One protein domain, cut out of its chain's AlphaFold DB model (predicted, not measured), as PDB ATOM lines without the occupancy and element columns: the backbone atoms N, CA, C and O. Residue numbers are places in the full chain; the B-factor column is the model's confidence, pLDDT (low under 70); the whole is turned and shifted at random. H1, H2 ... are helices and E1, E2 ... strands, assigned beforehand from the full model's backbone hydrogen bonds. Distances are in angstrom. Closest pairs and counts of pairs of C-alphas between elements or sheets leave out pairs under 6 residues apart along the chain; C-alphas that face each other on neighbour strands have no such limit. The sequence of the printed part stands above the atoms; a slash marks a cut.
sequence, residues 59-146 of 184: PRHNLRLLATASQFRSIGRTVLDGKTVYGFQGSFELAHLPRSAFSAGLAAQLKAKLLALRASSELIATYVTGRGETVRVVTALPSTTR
ATOM      1  N   PRO A  59     184.624 155.006 190.200       64.19
ATOM      2  CA  PRO A  59     184.340 154.930 188.766       64.19
ATOM      3  C   PRO A  59     184.860 153.638 188.116       64.19
ATOM      4  O   PRO A  59     184.397 153.256 187.038       64.19
ATOM      5  N   ARG A  60     185.808 152.944 188.766       68.00
ATOM      6  CA  ARG A  60     186.324 151.638 188.334       68.00
ATOM      7  C   ARG A  60     185.346 150.499 188.606       68.00
ATOM      8  O   ARG A  60     185.493 149.442 187.997       68.00
ATOM      9  N   HIS A  61     184.353 150.682 189.479       71.06
ATOM     10  CA  HIS A  61     183.310 149.684 189.709       71.06
ATOM     11  C   HIS A  61     182.580 149.347 188.403       71.06
ATOM     12  O   HIS A  61     182.452 148.175 188.060       71.06
ATOM     13  N   ASN A  62     182.220 150.361 187.613       69.75
ATOM     14  CA  ASN A  62     181.548 150.164 186.327       69.75
ATOM     15  C   ASN A  62     182.431 149.427 185.315       69.75
ATOM     16  O   ASN A  62     181.938 148.584 184.576       69.75
ATOM     17  N   LEU A  63     183.747 149.668 185.331       72.31
ATOM     18  CA  LEU A  63     184.695 148.923 184.495       72.31
ATOM     19  C   LEU A  63     184.803 147.450 184.917       72.31
ATOM     20  O   LEU A  63     184.860 146.573 184.060       72.31
ATOM     21  N   ARG A  64     184.794 147.159 186.226       75.00
ATOM     22  CA  ARG A  64     184.774 145.777 186.740       75.00
ATOM     23  C   ARG A  64     183.477 145.063 186.382       75.00
ATOM     24  O   ARG A  64     183.518 143.909 185.971       75.00
ATOM     25  N   LEU A  65     182.346 145.753 186.508       73.94
ATOM     26  CA  LEU A  65     181.045 145.223 186.120       73.94
ATOM     27  C   LEU A  65     181.030 144.921 184.616       73.94
ATOM     28  O   LEU A  65     180.678 143.816 184.210       73.94
ATOM     29  N   LEU A  66     181.535 145.846 183.796       79.31
ATOM     30  CA  LEU A  66     181.658 145.681 182.350       79.31
ATOM     31  C   LEU A  66     182.554 144.495 181.952       79.31
ATOM     32  O   LEU A  66     182.264 143.822 180.968       79.31
ATOM     33  N   ALA A  67     183.592 144.185 182.735       79.75
ATOM     34  CA  ALA A  67     184.429 143.001 182.520       79.75
ATOM     35  C   ALA A  67     183.677 141.672 182.737       79.75
ATOM     36  O   ALA A  67     184.096 140.640 182.224       79.75
ATOM     37  N   THR A  68     182.563 141.693 183.475       81.56
ATOM     38  CA  THR A  68     181.658 140.541 183.637       81.56
ATOM     39  C   THR A  68     180.468 140.570 182.676       81.56
ATOM     40  O   THR A  68     179.609 139.691 182.736       81.56
ATOM     41  N   ALA A  69     180.385 141.584 181.808       85.88
ATOM     42  CA  ALA A  69     179.252 141.765 180.917       85.88
ATOM     43  C   ALA A  69     179.255 140.745 179.780       85.88
ATOM     44  O   ALA A  69     180.287 140.408 179.198       85.88
ATOM     45  N   SER A  70     178.055 140.316 179.408       89.12
ATOM     46  CA  SER A  70     177.846 139.609 178.153       89.12
ATOM     47  C   SER A  70     177.986 140.579 176.980       89.12
ATOM     48  O   SER A  70     177.786 141.786 177.120       89.12
ATOM     49  N   GLN A  71     178.333 140.050 175.803       89.69
ATOM     50  CA  GLN A  71     178.418 140.826 174.555       89.69
ATOM     51  C   GLN A  71     179.330 142.065 174.648       89.69
ATOM     52  O   GLN A  71     179.092 143.070 173.961       89.69
ATOM     53  N   PHE A  72     180.365 141.979 175.493       93.06
ATOM     54  CA  PHE A  72     181.357 143.028 175.658       93.06
ATOM     55  C   PHE A  72     182.003 143.377 174.314       93.06
ATOM     56  O   PHE A  72     182.516 142.503 173.613       93.06
ATOM     57  N   ARG A  73     181.986 144.661 173.951       94.44
ATOM     58  CA  ARG A  73     182.631 145.158 172.732       94.44
ATOM     59  C   ARG A  73     183.015 146.625 172.833       94.44
ATOM     60  O   ARG A  73     182.355 147.410 173.515       94.44
ATOM     61  N   SER A  74     184.045 147.004 172.084       94.94
ATOM     62  CA  SER A  74     184.333 148.412 171.804       94.94
ATOM     63  C   SER A  74     183.248 148.991 170.894       94.94
ATOM     64  O   SER A  74     182.830 148.344 169.933       94.94
ATOM     65  N   ILE A  75     182.799 150.208 171.195       96.00
ATOM     66  CA  ILE A  75     181.899 151.003 170.336       96.00
ATOM     67  C   ILE A  75     182.636 152.140 169.628       96.00
ATOM     68  O   ILE A  75     182.018 153.010 169.022       96.00
ATOM     69  N   GLY A  76     183.968 152.112 169.680       96.19
ATOM     70  CA  GLY A  76     184.827 153.030 168.956       96.19
ATOM     71  C   GLY A  76     185.220 154.275 169.744       96.19
ATOM     72  O   GLY A  76     185.018 154.400 170.954       96.19
ATOM     73  N   ARG A  77     185.863 155.187 169.018       97.31
ATOM     74  CA  ARG A  77     186.418 156.438 169.531       97.31
ATOM     75  C   ARG A  77     185.459 157.585 169.231       97.31
ATOM     76  O   ARG A  77     184.981 157.696 168.108       97.31
ATOM     77  N   THR A  78     185.232 158.463 170.202       96.81
ATOM     78  CA  THR A  78     184.426 159.679 170.017       96.81
ATOM     79  C   THR A  78     184.997 160.852 170.820       96.81
ATOM     80  O   THR A  78     186.032 160.717 171.480       96.81
ATOM     81  N   VAL A  79     184.355 162.014 170.736       96.38
ATOM     82  CA  VAL A  79     184.690 163.213 171.505       96.38
ATOM     83  C   VAL A  79     183.520 163.558 172.423       96.38
ATOM     84  O   VAL A  79     182.408 163.768 171.949       96.38
ATOM     85  N   LEU A  80     183.778 163.632 173.730       93.62
ATOM     86  CA  LEU A  80     182.820 164.086 174.744       93.62
ATOM     87  C   LEU A  80     183.418 165.281 175.483       93.62
ATOM     88  O   LEU A  80     184.539 165.188 175.982       93.62
ATOM     89  N   ASP A  81     182.698 166.405 175.524       88.50
ATOM     90  CA  ASP A  81     183.143 167.654 176.164       88.50
ATOM     91  C   ASP A  81     184.580 168.066 175.769       88.50
ATOM     92  O   ASP A  81     185.402 168.443 176.604       88.50
ATOM     93  N   GLY A  82     184.918 167.923 174.481       91.19
ATOM     94  CA  GLY A  82     186.247 168.237 173.935       91.19
ATOM     95  C   GLY A  82     187.345 167.208 174.241       91.19
ATOM     96  O   GLY A  82     188.477 167.371 173.789       91.19
ATOM     97  N   LYS A  83     187.043 166.124 174.966       92.56
ATOM     98  CA  LYS A  83     187.992 165.045 175.279       92.56
ATOM     99  C   LYS A  83     187.815 163.879 174.316       92.56
ATOM    100  O   LYS A  83     186.703 163.403 174.111       92.56
ATOM    101  N   THR A  84     188.920 163.371 173.765       96.75
ATOM    102  CA  THR A  84     188.902 162.087 173.044       96.75
ATOM    103  C   THR A  84     188.669 160.953 174.038       96.75
ATOM    104  O   THR A  84     189.408 160.824 175.018       96.75
ATOM    105  N   VAL A  85     187.660 160.129 173.765       96.94
ATOM    106  CA  VAL A  85     187.259 159.001 174.606       96.94
ATOM    107  C   VAL A  85     187.084 157.726 173.788       96.94
ATOM    108  O   VAL A  85     186.831 157.768 172.581       96.94
ATOM    109  N   TYR A  86     187.178 156.595 174.472       96.75
ATOM    110  CA  TYR A  86     186.969 155.254 173.942       96.75
ATOM    111  C   TYR A  86     185.755 154.649 174.633       96.75
ATOM    112  O   TYR A  86     185.688 154.627 175.863       96.75
ATOM    113  N   GLY A  87     184.776 154.218 173.844       95.81
ATOM    114  CA  GLY A  87     183.552 153.627 174.357       95.81
ATOM    115  C   GLY A  87     183.627 152.107 174.383       95.81
ATOM    116  O   GLY A  87     184.095 151.472 173.435       95.81
ATOM    117  N   PHE A  88     183.076 151.526 175.438       94.69
ATOM    118  CA  PHE A  88     182.906 150.089 175.605       94.69
ATOM    119  C   PHE A  88     181.485 149.811 176.071       94.69
ATOM    120  O   PHE A  88     180.969 150.555 176.902       94.69
ATOM    121  N   GLN A  89     180.859 148.753 175.566       95.12
ATOM    122  CA  GLN A  89     179.512 148.371 175.977       95.12
ATOM    123  C   GLN A  89     179.396 146.883 176.263       95.12
ATOM    124  O   GLN A  89     180.175 146.086 175.742       95.12
ATOM    125  N   GLY A  90     178.385 146.530 177.046       93.38
ATOM    126  CA  GLY A  90     178.009 145.162 177.362       93.38
ATOM    127  C   GLY A  90     176.580 145.097 177.897       93.38
ATOM    128  O   GLY A  90     175.901 146.119 178.019       93.38
ATOM    129  N   SER A  91     176.126 143.888 178.197       92.44
ATOM    130  CA  SER A  91     174.785 143.614 178.705       92.44
ATOM    131  C   SER A  91     174.809 142.657 179.895       92.44
ATOM    132  O   SER A  91     175.708 141.820 180.031       92.44
ATOM    133  N   PHE A  92     173.796 142.768 180.750       87.75
ATOM    134  CA  PHE A  92     173.547 141.850 181.854       87.75
ATOM    135  C   PHE A  92     172.117 141.345 181.801       87.75
ATOM    136  O   PHE A  92     171.180 142.129 181.660       87.75
ATOM    137  N   GLU A  93     171.955 140.045 182.010       88.25
ATOM    138  CA  GLU A  93     170.679 139.488 182.436       88.25
ATOM    139  C   GLU A  93     170.541 139.733 183.936       88.25
ATOM    140  O   GLU A  93     171.356 139.266 184.737       88.25
ATOM    141  N   LEU A  94     169.501 140.462 184.339       81.12
ATOM    142  CA  LEU A  94     169.316 140.861 185.736       81.12
ATOM    143  C   LEU A  94     169.111 139.652 186.656       81.12
ATOM    144  O   LEU A  94     169.470 139.692 187.834       81.12
ATOM    145  N   ALA A  95     168.591 138.549 186.110       79.44
ATOM    146  CA  ALA A  95     168.473 137.271 186.806       79.44
ATOM    147  C   ALA A  95     169.835 136.662 187.190       79.44
ATOM    148  O   ALA A  95     169.904 135.875 188.134       79.44
ATOM    149  N   HIS A  96     170.905 137.024 186.479       77.12
ATOM    150  CA  HIS A  96     172.245 136.449 186.621       77.12
ATOM    151  C   HIS A  96     173.261 137.422 187.228       77.12
ATOM    152  O   HIS A  96     174.441 137.083 187.326       77.12
ATOM    153  N   LEU A  97     172.829 138.616 187.652       69.50
ATOM    154  CA  LEU A  97     173.730 139.558 188.307       69.50
ATOM    155  C   LEU A  97     174.338 138.918 189.567       69.50
ATOM    156  O   LEU A  97     173.599 138.439 190.440       69.50
ATOM    157  N   PRO A  98     175.677 138.893 189.691       63.72
ATOM    158  CA  PRO A  98     176.322 138.275 190.833       63.72
ATOM    159  C   PRO A  98     175.975 139.053 192.103       63.72
ATOM    160  O   PRO A  98     175.956 140.283 192.115       63.72
ATOM    161  N   ARG A  99     175.741 138.343 193.215       61.69
ATOM    162  CA  ARG A  99     175.442 138.972 194.518       61.69
ATOM    163  C   ARG A  99     176.526 139.955 194.970       61.69
ATOM    164  O   ARG A  99     176.216 140.867 195.721       61.69
ATOM    165  N   SER A 100     177.765 139.769 194.514       60.03
ATOM    166  CA  SER A 100     178.913 140.642 194.787       60.03
ATOM    167  C   SER A 100     178.913 141.952 193.997       60.03
ATOM    168  O   SER A 100     179.728 142.821 194.297       60.03
ATOM    169  N   ALA A 101     178.023 142.123 193.012       57.47
ATOM    170  CA  ALA A 101     177.872 143.395 192.307       57.47
ATOM    171  C   ALA A 101     177.366 144.510 193.238       57.47
ATOM    172  O   ALA A 101     177.604 145.683 192.972       57.47
ATOM    173  N   PHE A 102     176.718 144.156 194.353       60.88
ATOM    174  CA  PHE A 102     176.139 145.109 195.295       60.88
ATOM    175  C   PHE A 102     176.411 144.678 196.741       60.88
ATOM    176  O   PHE A 102     176.618 143.500 197.031       60.88
ATOM    177  N   SER A 103     176.360 145.620 197.685       57.19
ATOM    178  CA  SER A 103     176.240 145.257 199.101       57.19
ATOM    179  C   SER A 103     174.914 144.510 199.332       57.19
ATOM    180  O   SER A 103     173.944 144.714 198.601       57.19
ATOM    181  N   ALA A 104     174.823 143.660 200.359       59.88
ATOM    182  CA  ALA A 104     173.632 142.826 200.578       59.88
ATOM    183  C   ALA A 104     172.319 143.632 200.729       59.88
ATOM    184  O   ALA A 104     171.270 143.198 200.249       59.88
ATOM    185  N   GLY A 105     172.376 144.815 201.357       60.47
ATOM    186  CA  GLY A 105     171.217 145.698 201.533       60.47
ATOM    187  C   GLY A 105     170.794 146.398 200.238       60.47
ATOM    188  O   GLY A 105     169.608 146.411 199.897       60.47
ATOM    189  N   LEU A 106     171.764 146.915 199.479       61.56
ATOM    190  CA  LEU A 106     171.522 147.565 198.192       61.56
ATOM    191  C   LEU A 106     171.038 146.569 197.138       61.56
ATOM    192  O   LEU A 106     170.102 146.869 196.399       61.56
ATOM    193  N   ALA A 107     171.617 145.365 197.122       65.00
ATOM    194  CA  ALA A 107     171.244 144.281 196.219       65.00
ATOM    195  C   ALA A 107     169.744 143.977 196.306       65.00
ATOM    196  O   ALA A 107     169.063 143.879 195.288       65.00
ATOM    197  N   ALA A 108     169.221 143.842 197.529       65.69
ATOM    198  CA  ALA A 108     167.823 143.503 197.764       65.69
ATOM    199  C   ALA A 108     166.873 144.616 197.295       65.69
ATOM    200  O   ALA A 108     165.889 144.335 196.609       65.69
ATOM    201  N   GLN A 109     167.181 145.878 197.612       66.06
ATOM    202  CA  GLN A 109     166.350 147.012 197.198       66.06
ATOM    203  C   GLN A 109     166.393 147.246 195.689       66.06
ATOM    204  O   GLN A 109     165.352 147.471 195.069       66.06
ATOM    205  N   LEU A 110     167.581 147.179 195.087       70.06
ATOM    206  CA  LEU A 110     167.745 147.342 193.648       70.06
ATOM    207  C   LEU A 110     167.028 146.218 192.898       70.06
ATOM    208  O   LEU A 110     166.245 146.493 191.992       70.06
ATOM    209  N   LYS A 111     167.188 144.968 193.350       71.06
ATOM    210  CA  LYS A 111     166.453 143.821 192.809       71.06
ATOM    211  C   LYS A 111     164.940 144.023 192.897       71.06
ATOM    212  O   LYS A 111     164.249 143.797 191.909       71.06
ATOM    213  N   ALA A 112     164.417 144.480 194.036       73.69
ATOM    214  CA  ALA A 112     162.985 144.742 194.193       73.69
ATOM    215  C   ALA A 112     162.478 145.814 193.211       73.69
ATOM    216  O   ALA A 112     161.427 145.636 192.596       73.69
ATOM    217  N   LYS A 113     163.240 146.899 193.008       74.75
ATOM    218  CA  LYS A 113     162.899 147.954 192.039       74.75
ATOM    219  C   LYS A 113     162.919 147.449 190.597       74.75
ATOM    220  O   LYS A 113     161.986 147.726 189.848       74.75
ATOM    221  N   LEU A 114     163.946 146.692 190.219       77.25
ATOM    222  CA  LEU A 114     164.073 146.118 188.877       77.25
ATOM    223  C   LEU A 114     162.946 145.116 188.582       77.25
ATOM    224  O   LEU A 114     162.349 145.162 187.506       77.25
ATOM    225  N   LEU A 115     162.577 144.285 189.565       78.75
ATOM    226  CA  LEU A 115     161.424 143.381 189.474       78.75
ATOM    227  C   LEU A 115     160.099 144.140 189.333       78.75
ATOM    228  O   LEU A 115     159.275 143.774 188.496       78.75
ATOM    229  N   ALA A 116     159.895 145.218 190.098       81.88
ATOM    230  CA  ALA A 116     158.698 146.056 189.982       81.88
ATOM    231  C   ALA A 116     158.572 146.708 188.593       81.88
ATOM    232  O   ALA A 116     157.467 146.906 188.084       81.88
ATOM    233  N   LEU A 117     159.706 147.001 187.953       85.12
ATOM    234  CA  LEU A 117     159.773 147.499 186.580       85.12
ATOM    235  C   LEU A 117     159.644 146.391 185.523       85.12
ATOM    236  O   LEU A 117     159.539 146.711 184.343       85.12
ATOM    237  N   ARG A 118     159.630 145.110 185.919       87.19
ATOM    238  CA  ARG A 118     159.748 143.942 185.026       87.19
ATOM    239  C   ARG A 118     160.918 144.060 184.044       87.19
ATOM    240  O   ARG A 118     160.816 143.618 182.904       87.19
ATOM    241  N   ALA A 119     162.016 144.664 184.491       87.88
ATOM    242  CA  ALA A 119     163.239 144.687 183.712       87.88
ATOM    243  C   ALA A 119     163.845 143.278 183.681       87.88
ATOM    244  O   ALA A 119     163.950 142.625 184.722       87.88
ATOM    245  N   SER A 120     164.233 142.810 182.496       87.44
ATOM    246  CA  SER A 120     164.914 141.521 182.306       87.44
ATOM    247  C   SER A 120     166.417 141.693 182.112       87.44
ATOM    248  O   SER A 120     167.201 140.912 182.646       87.44
ATOM    249  N   SER A 121     166.814 142.751 181.407       90.25
ATOM    250  CA  SER A 121     168.200 143.035 181.063       90.25
ATOM    251  C   SER A 121     168.560 144.500 181.276       90.25
ATOM    252  O   SER A 121     167.700 145.386 181.290       90.25
ATOM    253  N   GLU A 122     169.856 144.740 181.438       89.44
ATOM    254  CA  GLU A 122     170.461 146.066 181.489       89.44
ATOM    255  C   GLU A 122     171.587 146.146 180.458       89.44
ATOM    256  O   GLU A 122     172.426 145.249 180.359       89.44
ATOM    257  N   LEU A 123     171.597 147.223 179.679       92.44
ATOM    258  CA  LEU A 123     172.712 147.598 178.819       92.44
ATOM    259  C   LEU A 123     173.564 148.616 179.558       92.44
ATOM    260  O   LEU A 123     173.033 149.554 180.147       92.44
ATOM    261  N   ILE A 124     174.879 148.463 179.476       91.88
ATOM    262  CA  ILE A 124     175.832 149.435 179.997       91.88
ATOM    263  C   ILE A 124     176.781 149.864 178.881       91.88
ATOM    264  O   ILE A 124     177.278 149.037 178.116       91.88
ATOM    265  N   ALA A 125     177.073 151.157 178.810       93.75
ATOM    266  CA  ALA A 125     178.163 151.707 178.026       93.75
ATOM    267  C   ALA A 125     179.016 152.623 178.904       93.75
ATOM    268  O   ALA A 125     178.503 153.473 179.626       93.75
ATOM    269  N   THR A 126     180.331 152.456 178.850       93.19
ATOM    270  CA  THR A 126     181.299 153.261 179.597       93.19
ATOM    271  C   THR A 126     182.255 153.930 178.622       93.19
ATOM    272  O   THR A 126     182.798 153.279 177.730       93.19
ATOM    273  N   TYR A 127     182.476 155.229 178.804       94.44
ATOM    274  CA  TYR A 127     183.394 156.033 178.007       94.44
ATOM    275  C   TYR A 127     184.578 156.457 178.868       94.44
ATOM    276  O   TYR A 127     184.397 157.096 179.910       94.44
ATOM    277  N   VAL A 128     185.783 156.114 178.416       93.31
ATOM    278  CA  VAL A 128     187.035 156.380 179.137       93.31
ATOM    279  C   VAL A 128     187.989 157.250 178.325       93.31
ATOM    280  O   VAL A 128     188.030 157.164 177.099       93.31
ATOM    281  N   THR A 129     188.783 158.084 178.993       92.94
ATOM    282  CA  THR A 129     189.873 158.835 178.347       92.94
ATOM    283  C   THR A 129     191.032 157.907 177.966       92.94
ATOM    284  O   THR A 129     191.120 156.772 178.433       92.94
ATOM    285  N   GLY A 130     191.996 158.404 177.180       90.38
ATOM    286  CA  GLY A 130     193.249 157.676 176.913       90.38
ATOM    287  C   GLY A 130     194.094 157.370 178.161       90.38
ATOM    288  O   GLY A 130     195.022 156.575 178.079       90.38
ATOM    289  N   ARG A 131     193.769 157.968 179.317       88.00
ATOM    290  CA  ARG A 131     194.382 157.677 180.624       88.00
ATOM    291  C   ARG A 131     193.594 156.647 181.447       88.00
ATOM    292  O   ARG A 131     193.970 156.366 182.578       88.00
ATOM    293  N   GLY A 132     192.503 156.104 180.903       85.88
ATOM    294  CA  GLY A 132     191.639 155.137 181.586       85.88
ATOM    295  C   GLY A 132     190.643 155.755 182.572       85.88
ATOM    296  O   GLY A 132     190.070 155.040 183.388       85.88
ATOM    297  N   GLU A 133     190.423 157.071 182.525       87.75
ATOM    298  CA  GLU A 133     189.470 157.748 183.410       87.75
ATOM    299  C   GLU A 133     188.058 157.657 182.832       87.75
ATOM    300  O   GLU A 133     187.822 158.111 181.711       87.75
ATOM    301  N   THR A 134     187.108 157.121 183.596       89.38
ATOM    302  CA  THR A 134     185.692 157.124 183.215       89.38
ATOM    303  C   THR A 134     185.139 158.545 183.239       89.38
ATOM    304  O   THR A 134     185.196 159.214 184.270       89.38
ATOM    305  N   VAL A 135     184.570 158.994 182.120       92.25
ATOM    306  CA  VAL A 135     183.969 160.337 181.990       92.25
ATOM    307  C   VAL A 135     182.470 160.303 181.726       92.25
ATOM    308  O   VAL A 135     181.778 161.263 182.053       92.25
ATOM    309  N   ARG A 136     181.952 159.197 181.185       92.94
ATOM    310  CA  ARG A 136     180.515 158.979 181.011       92.94
ATOM    311  C   ARG A 136     180.164 157.513 181.186       92.94
ATOM    312  O   ARG A 136     180.886 156.637 180.708       92.94
ATOM    313  N   VAL A 137     179.033 157.266 181.828       90.88
ATOM    314  CA  VAL A 137     178.396 155.952 181.911       90.88
ATOM    315  C   VAL A 137     176.964 156.104 181.437       90.88
ATOM    316  O   VAL A 137     176.272 157.034 181.840       90.88
ATOM    317  N   VAL A 138     176.533 155.218 180.554       92.75
ATOM    318  CA  VAL A 138     175.151 155.125 180.095       92.75
ATOM    319  C   VAL A 138     174.638 153.763 180.521       92.75
ATOM    320  O   VAL A 138     175.275 152.756 180.219       92.75
ATOM    321  N   THR A 139     173.514 153.729 181.219       90.19
ATOM    322  CA  THR A 139     172.790 152.492 181.502       90.19
ATOM    323  C   THR A 139     171.402 152.564 180.898       90.19
ATOM    324  O   THR A 139     170.770 153.620 180.893       90.19
ATOM    325  N   ALA A 140     170.919 151.448 180.367       92.31
ATOM    326  CA  ALA A 140     169.590 151.375 179.789       92.31
ATOM    327  C   ALA A 140     168.875 150.087 180.191       92.31
ATOM    328  O   ALA A 140     169.429 148.994 180.101       92.31
ATOM    329  N   LEU A 141     167.614 150.230 180.583       91.69
ATOM    330  CA  LEU A 141     166.650 149.150 180.739       91.69
ATOM    331  C   LEU A 141     165.725 149.205 179.513       91.69
ATOM    332  O   LEU A 141     164.783 150.004 179.505       91.69
ATOM    333  N   PRO A 142     165.997 148.425 178.451       91.44
ATOM    334  CA  PRO A 142     165.293 148.556 177.174       91.44
ATOM    335  C   PRO A 142     163.813 148.165 177.271       91.44
ATOM    336  O   PRO A 142     162.981 148.712 176.551       91.44
ATOM    337  N   SER A 143     163.481 147.259 178.192       90.31
ATOM    338  CA  SER A 143     162.127 146.749 178.395       90.31
ATOM    339  C   SER A 143     161.728 146.900 179.857       90.31
ATOM    340  O   SER A 143     162.244 146.192 180.719       90.31
ATOM    341  N   THR A 144     160.794 147.812 180.137       90.94
ATOM    342  CA  THR A 144     160.160 147.951 181.457       90.94
ATOM    343  C   THR A 144     158.659 148.190 181.320       90.94
ATOM    344  O   THR A 144     158.167 148.551 180.249       90.94
ATOM    345  N   THR A 145     157.916 148.069 182.421       87.62
ATOM    346  CA  THR A 145     156.484 148.415 182.492       87.62
ATOM    347  C   THR A 145     156.180 149.886 182.190       87.62
ATOM    348  O   THR A 145     155.021 150.225 181.965       87.62
ATOM    349  N   ARG A 146     157.190 150.765 182.181       86.19
ATOM    350  CA  ARG A 146     157.058 152.208 181.918       86.19
ATOM    351  C   ARG A 146     157.678 152.640 180.584       86.19
ATOM    352  O   ARG A 146     157.829 153.835 180.353       86.19
TER     353      ARG A 146
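Overview. This is residues 59 to 146 of the 184 residues of an uncharacterized protein of Solirubrobacterales bacterium (UniProt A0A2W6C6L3). What shape? A twisted antiparallel sheet, E1 E2 E3 E4, has H1 over one face, the other bare, and H2 off one end. What is printed? The 88 printed residues include, in order, H1 E1 E2 H2 E3 E4, class mixed. The whole is only just compact, close to loose, radius of gyration of the C-alphas 14.1 A, spanning 39 by 26 by 22 A.

Along the chain. What comes first? H1, residues 59 to 67, begins at C-alpha 59 (184.340, 154.930, 188.766). What follows? E1 is residues 70 to 80, E2 83 to 93, 31.7 A long, H2 104 to 116, E3 121 to 129 and E4 134 to 141, ending at C-alpha 141 (166.650, 149.150, 180.739).

Arrangement. Where is H1? It is on the sheet at a height of 8.4 A. What pairs? In hairpin E1 E2, N 75 and O 87 are within hydrogen-bond range, 2.9 A. H2 has every O i to N i+4 pair within range, H1 4 of 5.

Size, cuts and confidence. Any cut? The printed part has none. Low confidence? Residues 97 to 109, among others, are under 70.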